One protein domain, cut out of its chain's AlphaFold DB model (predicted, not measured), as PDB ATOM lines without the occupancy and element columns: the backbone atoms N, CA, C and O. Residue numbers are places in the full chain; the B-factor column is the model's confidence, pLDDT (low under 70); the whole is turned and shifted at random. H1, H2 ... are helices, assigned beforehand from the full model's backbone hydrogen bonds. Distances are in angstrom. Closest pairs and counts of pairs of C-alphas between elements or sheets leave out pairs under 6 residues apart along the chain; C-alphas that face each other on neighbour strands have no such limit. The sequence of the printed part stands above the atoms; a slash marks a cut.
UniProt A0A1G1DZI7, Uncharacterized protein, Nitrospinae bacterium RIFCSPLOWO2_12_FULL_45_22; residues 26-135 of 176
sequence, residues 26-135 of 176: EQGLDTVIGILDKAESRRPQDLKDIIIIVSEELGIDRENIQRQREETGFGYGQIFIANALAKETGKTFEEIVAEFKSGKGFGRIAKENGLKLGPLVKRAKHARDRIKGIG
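This is residues 26 to 135 of the 176 residues of an uncharacterized protein of Nitrospinae bacterium RIFCSPLOWO2_12_FULL_45_22 (UniProt A0A1G1DZI7). The longest helix, H7, lies side by side with H1, and together they cover one side of H2 and H4, which run the same way, staggered, with H4 nearest the middle. H3 and H5 cross the other side of this four-helix bundle, H3 over H2 and H4 and H5 over H4, while the short H6 sits near the end of H4 and beside the start of H7; the bundle is splayed, with H1 at 44 degrees to H4. The printed part has 110 residues with seven named helices, H1 to H7 in chain order, and no named strand; its class is all helix. It is compact, with a radius of gyration of the C-alphas of 12.9 A, and spans 37 by 27 by 23 A.

H7 is residues 117 to 134, 26.3 A long, and its last C-alpha, Ile 134, is at (91.847, 107.384, 121.545). H1 is residues 27 to 39, 18.3 A long, starting at C-alpha 27 (79.241, 125.451, 109.869). H2 is residues 44 to 58, 21.8 A, and H4 is residues 76 to 89, 19.6 A, with C-alpha 76 at (77.222, 109.244, 115.638). H3 is residues 62 to 72, H5 residues 93 to 101 and H6 residues 106 to 112.

H7 touches H1 at a shallow tilt of 23 degrees, the same way, closest at the C-alphas of Leu 29 and Val 121, 6.2 A apart. H7 touches H2 at 32 degrees, a shallow tilt, opposite ways, closest at the C-alphas of Ile 50 and Ile 131, 6.2 A. H4 is the hub, touching six helices. With residues 76 to 81 alone it touches H1, closest at the C-alphas of Ile 33 and Gly 77, 4.1 A. H2 and H4 touch at a shallow tilt of 7 degrees, the C-alphas of Val 54 and Phe 80 being closest at 6.4 A. H3 is about perpendicular to H4, at 80 degrees, and touches it, closest at the C-alphas of Arg 69 and Ile 79, 7.1 A. H5 touches H4 at a steep tilt of 65 degrees, closest at the C-alphas of Ala 86 and Phe 93, 5.3 A. H6 and H7 only just touch, with 3 pairs of C-alphas within 8 A, only at the corner by their link; the closest are those of Ala 110 and Leu 117, 6.7 A. H5 and H7 are apart. Every O i to N i+4 pair is within hydrogen-bond range in H1, H3, H4, H5 and H6; in H2 it is 10 of 11 and in H7 13 of 14.

The two C-alphas farthest apart, those of Pro 44 and Gly 114, are 37.6 A apart. The printed part has no cut, and the six links between helices are tight. The mean pLDDT of the printed part is 82.3; residues 26 to 28, 32, 35, 39 to 46 and 134 to 135 are under 70.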
ATOM      1  N   GLU A  26      75.919 127.798 111.119       57.47
ATOM      2  CA  GLU A  26      75.609 126.405 110.740       57.47
ATOM      3  C   GLU A  26      76.882 125.548 110.639       57.47
ATOM      4  O   GLU A  26      76.929 124.429 111.156       57.47
ATOM      5  N   GLN A  27      77.972 126.138 110.136       63.44
ATOM      6  CA  GLN A  27      79.241 125.451 109.869       63.44
ATOM      7  C   GLN A  27      79.846 124.750 111.097       63.44
ATOM      8  O   GLN A  27      80.542 123.739 110.967       63.44
ATOM      9  N   GLY A  28      79.598 125.271 112.305       69.12
ATOM     10  CA  GLY A  28      80.147 124.716 113.542       69.12
ATOM     11  C   GLY A  28      79.599 123.327 113.873       69.12
ATOM     12  O   GLY A  28      80.360 122.463 114.315       69.12
ATOM     13  N   LEU A  29      78.303 123.099 113.640       77.19
ATOM     14  CA  LEU A  29      77.664 121.804 113.881       77.19
ATOM     15  C   LEU A  29      77.992 120.809 112.770       77.19
ATOM     16  O   LEU A  29      78.361 119.676 113.069       77.19
ATOM     17  N   ASP A  30      77.974 121.244 111.512       78.75
ATOM     18  CA  ASP A  30      78.290 120.374 110.372       78.75
ATOM     19  C   ASP A  30      79.734 119.858 110.431       78.75
ATOM     20  O   ASP A  30      80.009 118.681 110.188       78.75
ATOM     21  N   THR A  31      80.668 120.716 110.856       74.00
ATOM     22  CA  THR A  31      82.067 120.327 111.086       74.00
ATOM     23  C   THR A  31      82.185 119.252 112.164       74.00
ATOM     24  O   THR A  31      82.984 118.324 112.040       74.00
ATOM     25  N   VAL A  32      81.420 119.370 113.250       69.88
ATOM     26  CA  VAL A  32      81.400 118.371 114.325       69.88
ATOM     27  C   VAL A  32      80.854 117.052 113.800       69.88
ATOM     28  O   VAL A  32      81.506 116.025 113.990       69.88
ATOM     29  N   ILE A  33      79.705 117.096 113.123       80.31
ATOM     30  CA  ILE A  33      79.033 115.931 112.545       80.31
ATOM     31  C   ILE A  33      80.007 115.169 111.653       80.31
ATOM     32  O   ILE A  33      80.321 114.011 111.924       80.31
ATOM     33  N   GLY A  34      80.613 115.861 110.689       77.38
ATOM     34  CA  GLY A  34      81.562 115.251 109.768       77.38
ATOM     35  C   GLY A  34      82.798 114.652 110.448       77.38
ATOM     36  O   GLY A  34      83.390 113.727 109.899       77.38
ATOM     37  N   ILE A  35      83.216 115.135 111.623       67.31
ATOM     38  CA  ILE A  35      84.354 114.550 112.347       67.31
ATOM     39  C   ILE A  35      83.935 113.318 113.151       67.31
ATOM     40  O   ILE A  35      84.672 112.333 113.125       67.31
ATOM     41  N   LEU A  36      82.808 113.366 113.867       70.75
ATOM     42  CA  LEU A  36      82.331 112.216 114.642       70.75
ATOM     43  C   LEU A  36      81.918 111.067 113.716       70.75
ATOM     44  O   LEU A  36      82.320 109.933 113.958       70.75
ATOM     45  N   ASP A  37      81.230 111.368 112.616       80.19
ATOM     46  CA  ASP A  37      80.805 110.360 111.640       80.19
ATOM     47  C   ASP A  37      82.010 109.716 110.941       80.19
ATOM     48  O   ASP A  37      82.057 108.506 110.750       80.19
ATOM     49  N   LYS A  38      83.052 110.495 110.617       74.75
ATOM     50  CA  LYS A  38      84.286 109.949 110.015       74.75
ATOM     51  C   LYS A  38      85.176 109.199 111.002       74.75
ATOM     52  O   LYS A  38      86.043 108.439 110.566       74.75
ATOM     53  N   ALA A  39      85.048 109.442 112.306       63.69
ATOM     54  CA  ALA A  39      85.844 108.738 113.308       63.69
ATOM     55  C   ALA A  39      85.471 107.248 113.376       63.69
ATOM     56  O   ALA A  39      86.348 106.419 113.610       63.69
ATOM     57  N   GLU A  40      84.214 106.912 113.073       63.91
ATOM     58  CA  GLU A  40      83.722 105.534 112.963       63.91
ATOM     59  C   GLU A  40      84.492 104.713 111.915       63.91
ATOM     60  O   GLU A  40      84.788 103.540 112.136       63.91
ATOM     61  N   SER A  41      84.888 105.319 110.793       58.91
ATOM     62  CA  SER A  41      85.485 104.594 109.661       58.91
ATOM     63  C   SER A  41      86.935 104.133 109.880       58.91
ATOM     64  O   SER A  41      87.557 103.638 108.941       58.91
ATOM     65  N   ARG A  42      87.522 104.328 111.072       60.75
ATOM     66  CA  ARG A  42      88.958 104.087 111.303       60.75
ATOM     67  C   ARG A  42      89.272 102.717 111.901       60.75
ATOM     68  O   ARG A  42      90.194 102.076 111.398       60.75
ATOM     69  N   ARG A  43      88.557 102.254 112.936       63.91
ATOM     70  CA  ARG A  43      88.726 100.908 113.533       63.91
ATOM     71  C   ARG A  43      87.457 100.448 114.268       63.91
ATOM     72  O   ARG A  43      86.800 101.271 114.895       63.91
ATOM     73  N   PRO A  44      87.184  99.131 114.349       57.94
ATOM     74  CA  PRO A  44      86.059  98.598 115.128       57.94
ATOM     75  C   PRO A  44      86.120  98.863 116.643       57.94
ATOM     76  O   PRO A  44      85.085  98.848 117.297       57.94
ATOM     77  N   GLN A  45      87.309  99.076 117.225       61.44
ATOM     78  CA  GLN A  45      87.422  99.449 118.646       61.44
ATOM     79  C   GLN A  45      87.100 100.922 118.890       61.44
ATOM     80  O   GLN A  45      86.420 101.236 119.862       61.44
ATOM     81  N   ASP A  46      87.465 101.792 117.945       68.19
ATOM     82  CA  ASP A  46      87.128 103.215 117.995       68.19
ATOM     83  C   ASP A  46      85.596 103.400 118.059       68.19
ATOM     84  O   ASP A  46      85.106 104.311 118.718       68.19
ATOM     85  N   LEU A  47      84.827 102.477 117.459       71.19
ATOM     86  CA  LEU A  47      83.364 102.447 117.530       71.19
ATOM     87  C   LEU A  47      82.829 102.303 118.963       71.19
ATOM     88  O   LEU A  47      81.918 103.031 119.359       71.19
ATOM     89  N   LYS A  48      83.384 101.369 119.747       78.31
ATOM     90  CA  LYS A  48      82.938 101.134 121.130       78.31
ATOM     91  C   LYS A  48      83.215 102.352 121.999       78.31
ATOM     92  O   LYS A  48      82.351 102.773 122.765       78.31
ATOM     93  N   ASP A  49      84.387 102.946 121.824       79.88
ATOM     94  CA  ASP A  49      84.789 104.136 122.560       79.88
ATOM     95  C   ASP A  49      83.943 105.362 122.176       79.88
ATOM     96  O   ASP A  49      83.542 106.127 123.052       79.88
ATOM     97  N   ILE A  50      83.593 105.527 120.893       77.12
ATOM     98  CA  ILE A  50      82.668 106.578 120.434       77.12
ATOM     99  C   ILE A  50      81.308 106.433 121.125       77.12
ATOM    100  O   ILE A  50      80.800 107.416 121.661       77.12
ATOM    101  N   ILE A  51      80.740 105.224 121.168       81.38
ATOM    102  CA  ILE A  51      79.446 104.973 121.822       81.38
ATOM    103  C   ILE A  51      79.511 105.304 123.319       81.38
ATOM    104  O   ILE A  51      78.588 105.929 123.840       81.38
ATOM    105  N   ILE A  52      80.596 104.933 124.009       83.06
ATOM    106  CA  ILE A  52      80.800 105.270 125.428       83.06
ATOM    107  C   ILE A  52      80.846 106.789 125.616       83.06
ATOM    108  O   ILE A  52      80.119 107.322 126.451       83.06
ATOM    109  N   ILE A  53      81.642 107.500 124.814       82.25
ATOM    110  CA  ILE A  53      81.784 108.958 124.918       82.25
ATOM    111  C   ILE A  53      80.449 109.662 124.645       82.25
ATOM    112  O   ILE A  53      80.063 110.553 125.397       82.25
ATOM    113  N   VAL A  54      79.732 109.267 123.589       81.94
ATOM    114  CA  VAL A  54      78.427 109.847 123.227       81.94
ATOM    115  C   VAL A  54      77.395 109.591 124.330       81.94
ATOM    116  O   VAL A  54      76.680 110.515 124.718       81.94
ATOM    117  N   SER A  55      77.360 108.374 124.880       84.44
ATOM    118  CA  SER A  55      76.487 107.998 125.999       84.44
ATOM    119  C   SER A  55      76.744 108.854 127.240       84.44
ATOM    120  O   SER A  55      75.804 109.424 127.790       84.44
ATOM    121  N   GLU A  56      78.007 109.020 127.639       85.75
ATOM    122  CA  GLU A  56      78.385 109.817 128.813       85.75
ATOM    123  C   GLU A  56      78.068 111.308 128.656       85.75
ATOM    124  O   GLU A  56      77.585 111.942 129.591       85.75
ATOM    125  N   GLU A  57      78.327 111.885 127.481       82.94
ATOM    126  CA  GLU A  57      78.110 113.318 127.237       82.94
ATOM    127  C   GLU A  57      76.622 113.694 127.181       82.94
ATOM    128  O   GLU A  57      76.241 114.816 127.529       82.94
ATOM    129  N   LEU A  58      75.771 112.772 126.733       82.44
ATOM    130  CA  LEU A  58      74.331 112.996 126.600       82.44
ATOM    131  C   LEU A  58      73.551 112.506 127.827       82.44
ATOM    132  O   LEU A  58      72.489 113.058 128.138       82.44
ATOM    133  N   GLY A  59      74.100 111.526 128.550       84.81
ATOM    134  CA  GLY A  59      73.423 110.811 129.630       84.81
ATOM    135  C   GLY A  59      72.347 109.852 129.118       84.81
ATOM    136  O   GLY A  59      71.314 109.718 129.766       84.81
ATOM    137  N   ILE A  60      72.558 109.240 127.948       86.94
ATOM    138  CA  ILE A  60      71.629 108.281 127.322       86.94
ATOM    139  C   ILE A  60      72.274 106.899 127.220       86.94
ATOM    140  O   ILE A  60      73.493 106.794 127.081       86.94
ATOM    141  N   ASP A  61      71.466 105.841 127.250       90.31
ATOM    142  CA  ASP A  61      71.971 104.468 127.186       90.31
ATOM    143  C   ASP A  61      72.611 104.132 125.832       90.31
ATOM    144  O   ASP A  61      72.178 104.576 124.765       90.31
ATOM    145  N   ARG A  62      73.646 103.287 125.872       88.19
ATOM    146  CA  ARG A  62      74.393 102.847 124.680       88.19
ATOM    147  C   ARG A  62      73.518 102.086 123.684       88.19
ATOM    148  O   ARG A  62      73.666 102.272 122.480       88.19
ATOM    149  N   GLU A  63      72.597 101.272 124.190       89.31
ATOM    150  CA  GLU A  63      71.613 100.552 123.372       89.31
ATOM    151  C   GLU A  63      70.666 101.517 122.659       89.31
ATOM    152  O   GLU A  63      70.324 101.303 121.500       89.31
ATOM    153  N   ASN A  64      70.298 102.625 123.312       90.62
ATOM    154  CA  ASN A  64      69.463 103.646 122.692       90.62
ATOM    155  C   ASN A  64      70.192 104.337 121.528       90.62
ATOM    156  O   ASN A  64      69.603 104.554 120.476       90.62
ATOM    157  N   ILE A  65      71.494 104.611 121.669       89.25
ATOM    158  CA  ILE A  65      72.319 105.171 120.583       89.25
ATOM    159  C   ILE A  65      72.372 104.221 119.380       89.25
ATOM    160  O   ILE A  65      72.249 104.665 118.238       89.25
ATOM    161  N   GLN A  66      72.556 102.920 119.622       89.88
ATOM    162  CA  GLN A  66      72.591 101.910 118.558       89.88
ATOM    163  C   GLN A  66      71.237 101.792 117.855       89.88
ATOM    164  O   GLN A  66      71.183 101.873 116.629       89.88
ATOM    165  N   ARG A  67      70.146 101.718 118.623       92.75
ATOM    166  CA  ARG A  67      68.779 101.718 118.093       92.75
ATOM    167  C   ARG A  67      68.514 102.940 117.214       92.75
ATOM    168  O   ARG A  67      68.114 102.796 116.066       92.75
ATOM    169  N   GLN A  68      68.800 104.141 117.720       93.81
ATOM    170  CA  GLN A  68      68.607 105.385 116.972       93.81
ATOM    171  C   GLN A  68      69.394 105.385 115.659       93.81
ATOM    172  O   GLN A  68      68.897 105.867 114.642       93.81
ATOM    173  N   ARG A  69      70.607 104.822 115.646       90.94
ATOM    174  CA  ARG A  69      71.405 104.658 114.425       90.94
ATOM    175  C   ARG A  69      70.735 103.736 113.417       90.94
ATOM    176  O   ARG A  69      70.645 104.091 112.245       90.94
ATOM    177  N   GLU A  70      70.283 102.572 113.865       92.56
ATOM    178  CA  GLU A  70      69.620 101.575 113.019       92.56
ATOM    179  C   GLU A  70      68.310 102.111 112.430       92.56
ATOM    180  O   GLU A  70      68.054 101.943 111.240       92.56
ATOM    181  N   GLU A  71      67.519 102.824 113.231       92.94
ATOM    182  CA  GLU A  71      66.215 103.360 112.827       92.94
ATOM    183  C   GLU A  71      66.325 104.586 111.906       92.94
ATOM    184  O   GLU A  71      65.469 104.812 111.047       92.94
ATOM    185  N   THR A  72      67.370 105.405 112.064       92.94
ATOM    186  CA  THR A  72      67.498 106.667 111.312       92.94
ATOM    187  C   THR A  72      68.495 106.620 110.163       92.94
ATOM    188  O   THR A  72      68.368 107.433 109.243       92.94
ATOM    189  N   GLY A  73      69.471 105.710 110.209       90.00
ATOM    190  CA  GLY A  73      70.630 105.687 109.315       90.00
ATOM    191  C   GLY A  73      71.664 106.782 109.602       90.00
ATOM    192  O   GLY A  73      72.543 107.018 108.775       90.00
ATOM    193  N   PHE A  74      71.556 107.488 110.730       90.75
ATOM    194  CA  PHE A  74      72.436 108.606 111.072       90.75
ATOM    195  C   PHE A  74      73.810 108.153 111.571       90.75
ATOM    196  O   PHE A  74      73.942 107.137 112.250       90.75
ATOM    197  N   GLY A  75      74.839 108.956 111.307       88.88
ATOM    198  CA  GLY A  75      76.135 108.803 111.966       88.88
ATOM    199  C   GLY A  75      76.107 109.254 113.436       88.88
ATOM    200  O   GLY A  75      75.180 109.928 113.894       88.88
ATOM    201  N   TYR A  76      77.140 108.904 114.208       86.06
ATOM    202  CA  TYR A  76      77.222 109.244 115.638       86.06
ATOM    203  C   TYR A  76      77.241 110.748 115.925       86.06
ATOM    204  O   TYR A  76      76.764 111.178 116.972       86.06
ATOM    205  N   GLY A  77      77.772 111.559 115.014       85.75
ATOM    206  CA  GLY A  77      77.741 113.012 115.101       85.75
ATOM    207  C   GLY A  77      76.329 113.564 114.953       85.75
ATOM    208  O   GLY A  77      75.918 114.413 115.745       85.75
ATOM    209  N   GLN A  78      75.567 113.051 113.989       90.81
ATOM    210  CA  GLN A  78      74.164 113.428 113.803       90.81
ATOM    211  C   GLN A  78      73.308 112.984 114.996       90.81
ATOM    212  O   GLN A  78      72.544 113.789 115.525       90.81
ATOM    213  N   ILE A  79      73.487 111.747 115.477       92.62
ATOM    214  CA  ILE A  79      72.808 111.234 116.680       92.62
ATOM    215  C   ILE A  79      73.140 112.102 117.893       92.62
ATOM    216  O   ILE A  79      72.248 112.463 118.665       92.62
ATOM    217  N   PHE A  80      74.409 112.483 118.048       88.88
ATOM    218  CA  PHE A  80      74.843 113.322 119.155       88.88
ATOM    219  C   PHE A  80      74.149 114.686 119.143       88.88
ATOM    220  O   PHE A  80      73.588 115.106 120.156       88.88
ATOM    221  N   ILE A  81      74.156 115.375 117.999       88.81
ATOM    222  CA  ILE A  81      73.538 116.699 117.881       88.81
ATOM    223  C   ILE A  81      72.019 116.619 118.026       88.81
ATOM    224  O   ILE A  81      71.447 117.450 118.730       88.81
ATOM    225  N   ALA A  82      71.369 115.614 117.441       93.12
ATOM    226  CA  ALA A  82      69.924 115.449 117.545       93.12
ATOM    227  C   ALA A  82      69.465 115.218 118.996       93.12
ATOM    228  O   ALA A  82      68.564 115.911 119.460       93.12
ATOM    229  N   ASN A  83      70.127 114.335 119.755       93.19
ATOM    230  CA  ASN A  83      69.807 114.125 121.176       93.19
ATOM    231  C   ASN A  83      70.125 115.354 122.036       93.19
ATOM    232  O   ASN A  83      69.387 115.676 122.966       93.19
ATOM    233  N   ALA A  84      71.220 116.056 121.739       89.75
ATOM    234  CA  ALA A  84      71.550 117.278 122.454       89.75
ATOM    235  C   ALA A  84      70.500 118.372 122.201       89.75
ATOM    236  O   ALA A  84      70.079 119.034 123.144       89.75
ATOM    237  N   LEU A  85      70.020 118.530 120.965       90.06
ATOM    238  CA  LEU A  85      68.925 119.449 120.655       90.06
ATOM    239  C   LEU A  85      67.616 119.016 121.310       90.06
ATOM    240  O   LEU A  85      66.950 119.858 121.899       90.06
ATOM    241  N   ALA A  86      67.271 117.730 121.273       92.31
ATOM    242  CA  ALA A  86      66.088 117.192 121.947       92.31
ATOM    243  C   ALA A  86      66.084 117.573 123.439       92.31
ATOM    244  O   ALA A  86      65.147 118.194 123.935       92.31
ATOM    245  N   LYS A  87      67.206 117.342 124.131       89.31
ATOM    246  CA  LYS A  87      67.373 117.692 125.548       89.31
ATOM    247  C   LYS A  87      67.239 119.190 125.834       89.31
ATOM    248  O   LYS A  87      66.609 119.559 126.818       89.31
ATOM    249  N   GLU A  88      67.856 120.042 125.020       87.44
ATOM    250  CA  GLU A  88      67.881 121.493 125.262       87.44
ATOM    251  C   GLU A  88      66.573 122.179 124.816       87.44
ATOM    252  O   GLU A  88      66.189 123.195 125.386       87.44
ATOM    253  N   THR A  89      65.873 121.630 123.815       86.75
ATOM    254  CA  THR A  89      64.576 122.148 123.332       86.75
ATOM    255  C   THR A  89      63.368 121.562 124.067       86.75
ATOM    256  O   THR A  89      62.280 122.124 123.978       86.75
ATOM    257  N   GLY A  90      63.533 120.429 124.759       88.88
ATOM    258  CA  GLY A  90      62.430 119.650 125.328       88.88
ATOM    259  C   GLY A  90      61.647 118.821 124.299       88.88
ATOM    260  O   GLY A  90      60.665 118.183 124.671       88.88
ATOM    261  N   LYS A  91      62.065 118.823 123.027       92.94
ATOM    262  CA  LYS A  91      61.498 117.969 121.974       92.94
ATOM    263  C   LYS A  91      62.010 116.539 122.089       92.94
ATOM    264  O   LYS A  91      63.056 116.273 122.679       92.94
ATOM    265  N   THR A  92      61.293 115.620 121.466       94.75
ATOM    266  CA  THR A  92      61.740 114.241 121.263       94.75
ATOM    267  C   THR A  92      62.858 114.172 120.221       94.75
ATOM    268  O   THR A  92      63.024 115.064 119.383       94.75
ATOM    269  N   PHE A  93      63.649 113.098 120.260       94.25
ATOM    270  CA  PHE A  93      64.678 112.851 119.249       94.25
ATOM    271  C   PHE A  93      64.050 112.739 117.852       94.25
ATOM    272  O   PHE A  93      64.568 113.298 116.887       94.25
ATOM    273  N   GLU A  94      62.897 112.085 117.763       95.94
ATOM    274  CA  GLU A  94      62.148 111.830 116.538       95.94
ATOM    275  C   GLU A  94      61.655 113.132 115.896       95.94
ATOM    276  O   GLU A  94      61.756 113.286 114.680       95.94
ATOM    277  N   GLU A  95      61.194 114.101 116.694       95.69
ATOM    278  CA  GLU A  95      60.817 115.433 116.201       95.69
ATOM    279  C   GLU A  95      62.017 116.171 115.598       95.69
ATOM    280  O   GLU A  95      61.917 116.722 114.501       95.69
ATOM    281  N   ILE A  96      63.177 116.133 116.262       95.56
ATOM    282  CA  ILE A  96      64.401 116.749 115.734       95.56
ATOM    283  C   ILE A  96      64.852 116.053 114.441       95.56
ATOM    284  O   ILE A  96      65.250 116.718 113.482       95.56
ATOM    285  N   VAL A  97      64.766 114.721 114.385       95.56
ATOM    286  CA  VAL A  97      65.065 113.934 113.179       95.56
ATOM    287  C   VAL A  97      64.107 114.287 112.044       95.56
ATOM    288  O   VAL A  97      64.552 114.424 110.906       95.56
ATOM    289  N   ALA A  98      62.815 114.447 112.327       95.88
ATOM    290  CA  ALA A  98      61.817 114.824 111.333       95.88
ATOM    291  C   ALA A  98      62.097 116.222 110.762       95.88
ATOM    292  O   ALA A  98      62.091 116.393 109.543       95.88
ATOM    293  N   GLU A  99      62.429 117.194 111.616       93.06
ATOM    294  CA  GLU A  99      62.845 118.532 111.182       93.06
ATOM    295  C   GLU A  99      64.120 118.494 110.327       93.06
ATOM    296  O   GLU A  99      64.214 119.185 109.311       93.06
ATOM    297  N   PHE A 100      65.094 117.657 110.689       92.56
ATOM    298  CA  PHE A 100      66.306 117.493 109.890       92.56
ATOM    299  C   PHE A 100      66.006 116.859 108.524       92.56
ATOM    300  O   PHE A 100      66.428 117.364 107.481       92.56
ATOM    301  N   LYS A 101      65.214 115.780 108.502       91.81
ATOM    302  CA  LYS A 101      64.798 115.085 107.273       91.81
ATOM    303  C   LYS A 101      63.898 115.944 106.378       91.81
ATOM    304  O   LYS A 101      63.869 115.711 105.174       91.81
ATOM    305  N   SER A 102      63.230 116.968 106.917       91.56
ATOM    306  CA  SER A 102      62.502 117.967 106.121       91.56
ATOM    307  C   SER A 102      63.423 118.984 105.427       91.56
ATOM    308  O   SER A 102      62.936 119.951 104.842       91.56
ATOM    309  N   GLY A 103      64.746 118.814 105.524       87.38
ATOM    310  CA  GLY A 103      65.749 119.663 104.885       87.38
ATOM    311  C   GLY A 103      66.247 120.823 105.746       87.38
ATOM    312  O   GLY A 103      66.977 121.674 105.238       87.38
ATOM    313  N   LYS A 104      65.880 120.899 107.035       88.31
ATOM    314  CA  LYS A 104      66.466 121.900 107.937       88.31
ATOM    315  C   LYS A 104      67.833 121.431 108.439       88.31
ATOM    316  O   LYS A 104      67.981 120.305 108.901       88.31
ATOM    317  N   GLY A 105      68.819 122.323 108.439       88.12
ATOM    318  CA  GLY A 105      70.080 122.094 109.146       88.12
ATOM    319  C   GLY A 105      69.894 122.127 110.667       88.12
ATOM    320  O   GLY A 105      69.018 122.821 111.188       88.12
ATOM    321  N   PHE A 106      70.750 121.423 111.413       88.38
ATOM    322  CA  PHE A 106      70.721 121.460 112.882       88.38
ATOM    323  C   PHE A 106      70.994 122.861 113.450       88.38
ATOM    324  O   PHE A 106      70.468 123.208 114.507       88.38
ATOM    325  N   GLY A 107      71.781 123.680 112.742       87.38
ATOM    326  CA  GLY A 107      72.018 125.081 113.100       87.38
ATOM    327  C   GLY A 107      70.723 125.887 113.087       87.38
ATOM    328  O   GLY A 107      70.387 126.555 114.071       87.38
ATOM    329  N   ARG A 108      69.955 125.760 112.005       87.69
ATOM    330  CA  ARG A 108      68.624 126.342 111.862       87.69
ATOM    331  C   ARG A 108      67.652 125.831 112.919       87.69
ATOM    332  O   ARG A 108      67.000 126.662 113.546       87.69
ATOM    333  N   ILE A 109      67.598 124.522 113.171       89.38
ATOM    334  CA  ILE A 109      66.732 123.943 114.214       89.38
ATOM    335  C   ILE A 109      67.063 124.568 115.576       89.38
ATOM    336  O   ILE A 109      66.175 125.074 116.256       89.38
ATOM    337  N   ALA A 110      68.336 124.631 115.965       87.44
ATOM    338  CA  ALA A 110      68.730 125.250 117.231       87.44
ATOM    339  C   ALA A 110      68.308 126.726 117.324       87.44
ATOM    340  O   ALA A 110      67.780 127.162 118.347       87.44
ATOM    341  N   LYS A 111      68.518 127.490 116.244       86.19
ATOM    342  CA  LYS A 111      68.189 128.917 116.180       86.19
ATOM    343  C   LYS A 111      66.685 129.162 116.289       86.19
ATOM    344  O   LYS A 111      66.273 130.040 117.040       86.19
ATOM    345  N   GLU A 112      65.878 128.390 115.563       88.19
ATOM    346  CA  GLU A 112      64.412 128.483 115.597       88.19
ATOM    347  C   GLU A 112      63.847 128.147 116.986       88.19
ATOM    348  O   GLU A 112      62.818 128.693 117.370       88.19
ATOM    349  N   ASN A 113      64.552 127.330 117.776       85.81
ATOM    350  CA  ASN A 113      64.186 127.010 119.159       85.81
ATOM    351  C   ASN A 113      64.896 127.907 120.204       85.81
ATOM    352  O   ASN A 113      64.914 127.582 121.388       85.81
ATOM    353  N   GLY A 114      65.500 129.028 119.790       82.62
ATOM    354  CA  GLY A 114      66.093 130.015 120.704       82.62
ATOM    355  C   GLY A 114      67.373 129.563 121.418       82.62
ATOM    356  O   GLY A 114      67.789 130.188 122.396       82.62
ATOM    357  N   LEU A 115      68.019 128.492 120.950       83.25
ATOM    358  CA  LEU A 115      69.196 127.933 121.604       83.25
ATOM    359  C   LEU A 115      70.474 128.681 121.228       83.25
ATOM    360  O   LEU A 115      70.752 128.988 120.065       83.25
ATOM    361  N   LYS A 116      71.328 128.899 122.232       77.50
ATOM    362  CA  LYS A 116      72.703 129.343 122.003       77.50
ATOM    363  C   LYS A 116      73.506 128.159 121.476       77.50
ATOM    364  O   LYS A 116      73.789 127.207 122.197       77.50
ATOM    365  N   LEU A 117      73.928 128.254 120.223       73.88
ATOM    366  CA  LEU A 117      74.718 127.220 119.562       73.88
ATOM    367  C   LEU A 117      76.137 127.069 120.148       73.88
ATOM    368  O   LEU A 117      76.716 125.990 120.072       73.88
ATOM    369  N   GLY A 118      76.698 128.109 120.773       75.31
ATOM    370  CA  GLY A 118      78.048 128.079 121.359       75.31
ATOM    371  C   GLY A 118      78.277 126.942 122.376       75.31
ATOM    372  O   GLY A 118      79.200 126.147 122.184       75.31
ATOM    373  N   PRO A 119      77.457 126.820 123.439       78.38
ATOM    374  CA  PRO A 119      77.517 125.695 124.376       78.38
ATOM    375  C   PRO A 119      77.399 124.319 123.712       78.38
ATOM    376  O   PRO A 119      78.171 123.418 124.042       78.38
ATOM    377  N   LEU A 120      76.492 124.177 122.741       74.06
ATOM    378  CA  LEU A 120      76.288 122.928 122.010       74.06
ATOM    379  C   LEU A 120      77.535 122.553 121.202       74.06
ATOM    380  O   LEU A 120      78.061 121.452 121.359       74.06
ATOM    381  N   VAL A 121      78.073 123.499 120.428       76.06
ATOM    382  CA  VAL A 121      79.325 123.341 119.672       76.06
ATOM    383  C   VAL A 121      80.490 123.026 120.611       76.06
ATOM    384  O   VAL A 121      81.325 122.187 120.280       76.06
ATOM    385  N   LYS A 122      80.555 123.634 121.801       81.25
ATOM    386  CA  LYS A 122      81.597 123.342 122.798       81.25
ATOM    387  C   LYS A 122      81.502 121.908 123.328       81.25
ATOM    388  O   LYS A 122      82.533 121.240 123.387       81.25
ATOM    389  N   ARG A 123      80.302 121.423 123.675       79.62
ATOM    390  CA  ARG A 123      80.081 120.033 124.131       79.62
ATOM    391  C   ARG A 123      80.441 119.039 123.025       79.62
ATOM    392  O   ARG A 123      81.209 118.110 123.239       79.62
ATOM    393  N   ALA A 124      79.999 119.317 121.805       74.38
ATOM    394  CA  ALA A 124      80.362 118.557 120.615       74.38
ATOM    395  C   ALA A 124      81.881 118.530 120.349       74.38
ATOM    396  O   ALA A 124      82.461 117.484 120.054       74.38
ATOM    397  N   LYS A 125      82.556 119.675 120.492       77.94
ATOM    398  CA  LYS A 125      84.015 119.790 120.372       77.94
ATOM    399  C   LYS A 125      84.731 118.971 121.450       77.94
ATOM    400  O   LYS A 125      85.741 118.343 121.151       77.94
ATOM    401  N   HIS A 126      84.201 118.953 122.671       81.50
ATOM    402  CA  HIS A 126      84.731 118.152 123.770       81.50
ATOM    403  C   HIS A 126      84.632 116.651 123.470       81.50
ATOM    404  O   HIS A 126      85.650 115.960 123.499       81.50
ATOM    405  N   ALA A 127      83.451 116.170 123.066       75.31
ATOM    406  CA  ALA A 127      83.248 114.780 122.645       75.31
ATOM    407  C   ALA A 127      84.221 114.386 121.520       75.31
ATOM    408  O   ALA A 127      84.917 113.372 121.590       75.31
ATOM    409  N   ARG A 128      84.359 115.253 120.514       76.25
ATOM    410  CA  ARG A 128      85.311 115.090 119.414       76.25
ATOM    411  C   ARG A 128      86.762 114.984 119.887       76.25
ATOM    412  O   ARG A 128      87.512 114.155 119.375       76.25
ATOM    413  N   ASP A 129      87.193 115.852 120.797       80.62
ATOM    414  CA  ASP A 129      88.579 115.873 121.273       80.62
ATOM    415  C   ASP A 129      88.898 114.615 122.095       80.62
ATOM    416  O   ASP A 129      89.986 114.050 121.945       80.62
ATOM    417  N   ARG A 130      87.920 114.101 122.854       80.81
ATOM    418  CA  ARG A 130      88.002 112.793 123.519       80.81
ATOM    419  C   ARG A 130      88.157 111.656 122.507       80.81
ATOM    420  O   ARG A 130      89.082 110.861 122.639       80.81
ATOM    421  N   ILE A 131      87.341 111.644 121.449       73.38
ATOM    422  CA  ILE A 131      87.414 110.636 120.378       73.38
ATOM    423  C   ILE A 131      88.772 110.688 119.654       73.38
ATOM    424  O   ILE A 131      89.414 109.665 119.428       73.38
ATOM    425  N   LYS A 132      89.283 111.885 119.339       72.56
ATOM    426  CA  LYS A 132      90.620 112.048 118.734       72.56
ATOM    427  C   LYS A 132      91.755 111.568 119.646       72.56
ATOM    428  O   LYS A 132      92.811 111.183 119.139       72.56
ATOM    429  N   GLY A 133      91.564 111.617 120.964       70.06
ATOM    430  CA  GLY A 133      92.536 111.173 121.963       70.06
ATOM    431  C   GLY A 133      92.787 109.662 121.960       70.06
ATOM    432  O   GLY A 133      93.920 109.253 122.217       70.06
ATOM    433  N   ILE A 134      91.784 108.858 121.586       66.06
ATOM    434  CA  ILE A 134      91.847 107.384 121.545       66.06
ATOM    435  C   ILE A 134      93.006 106.900 120.659       66.06
ATOM    436  O   ILE A 134      93.754 105.999 121.019       66.06
ATOM    437  N   GLY A 135      93.236 107.553 119.516       55.78
ATOM    438  CA  GLY A 135      94.293 107.155 118.581       55.78
ATOM    439  C   GLY A 135      95.724 107.516 119.005       55.78
ATOM    440  O   GLY A 135      96.664 107.055 118.357       55.78
TER     441      GLY A 135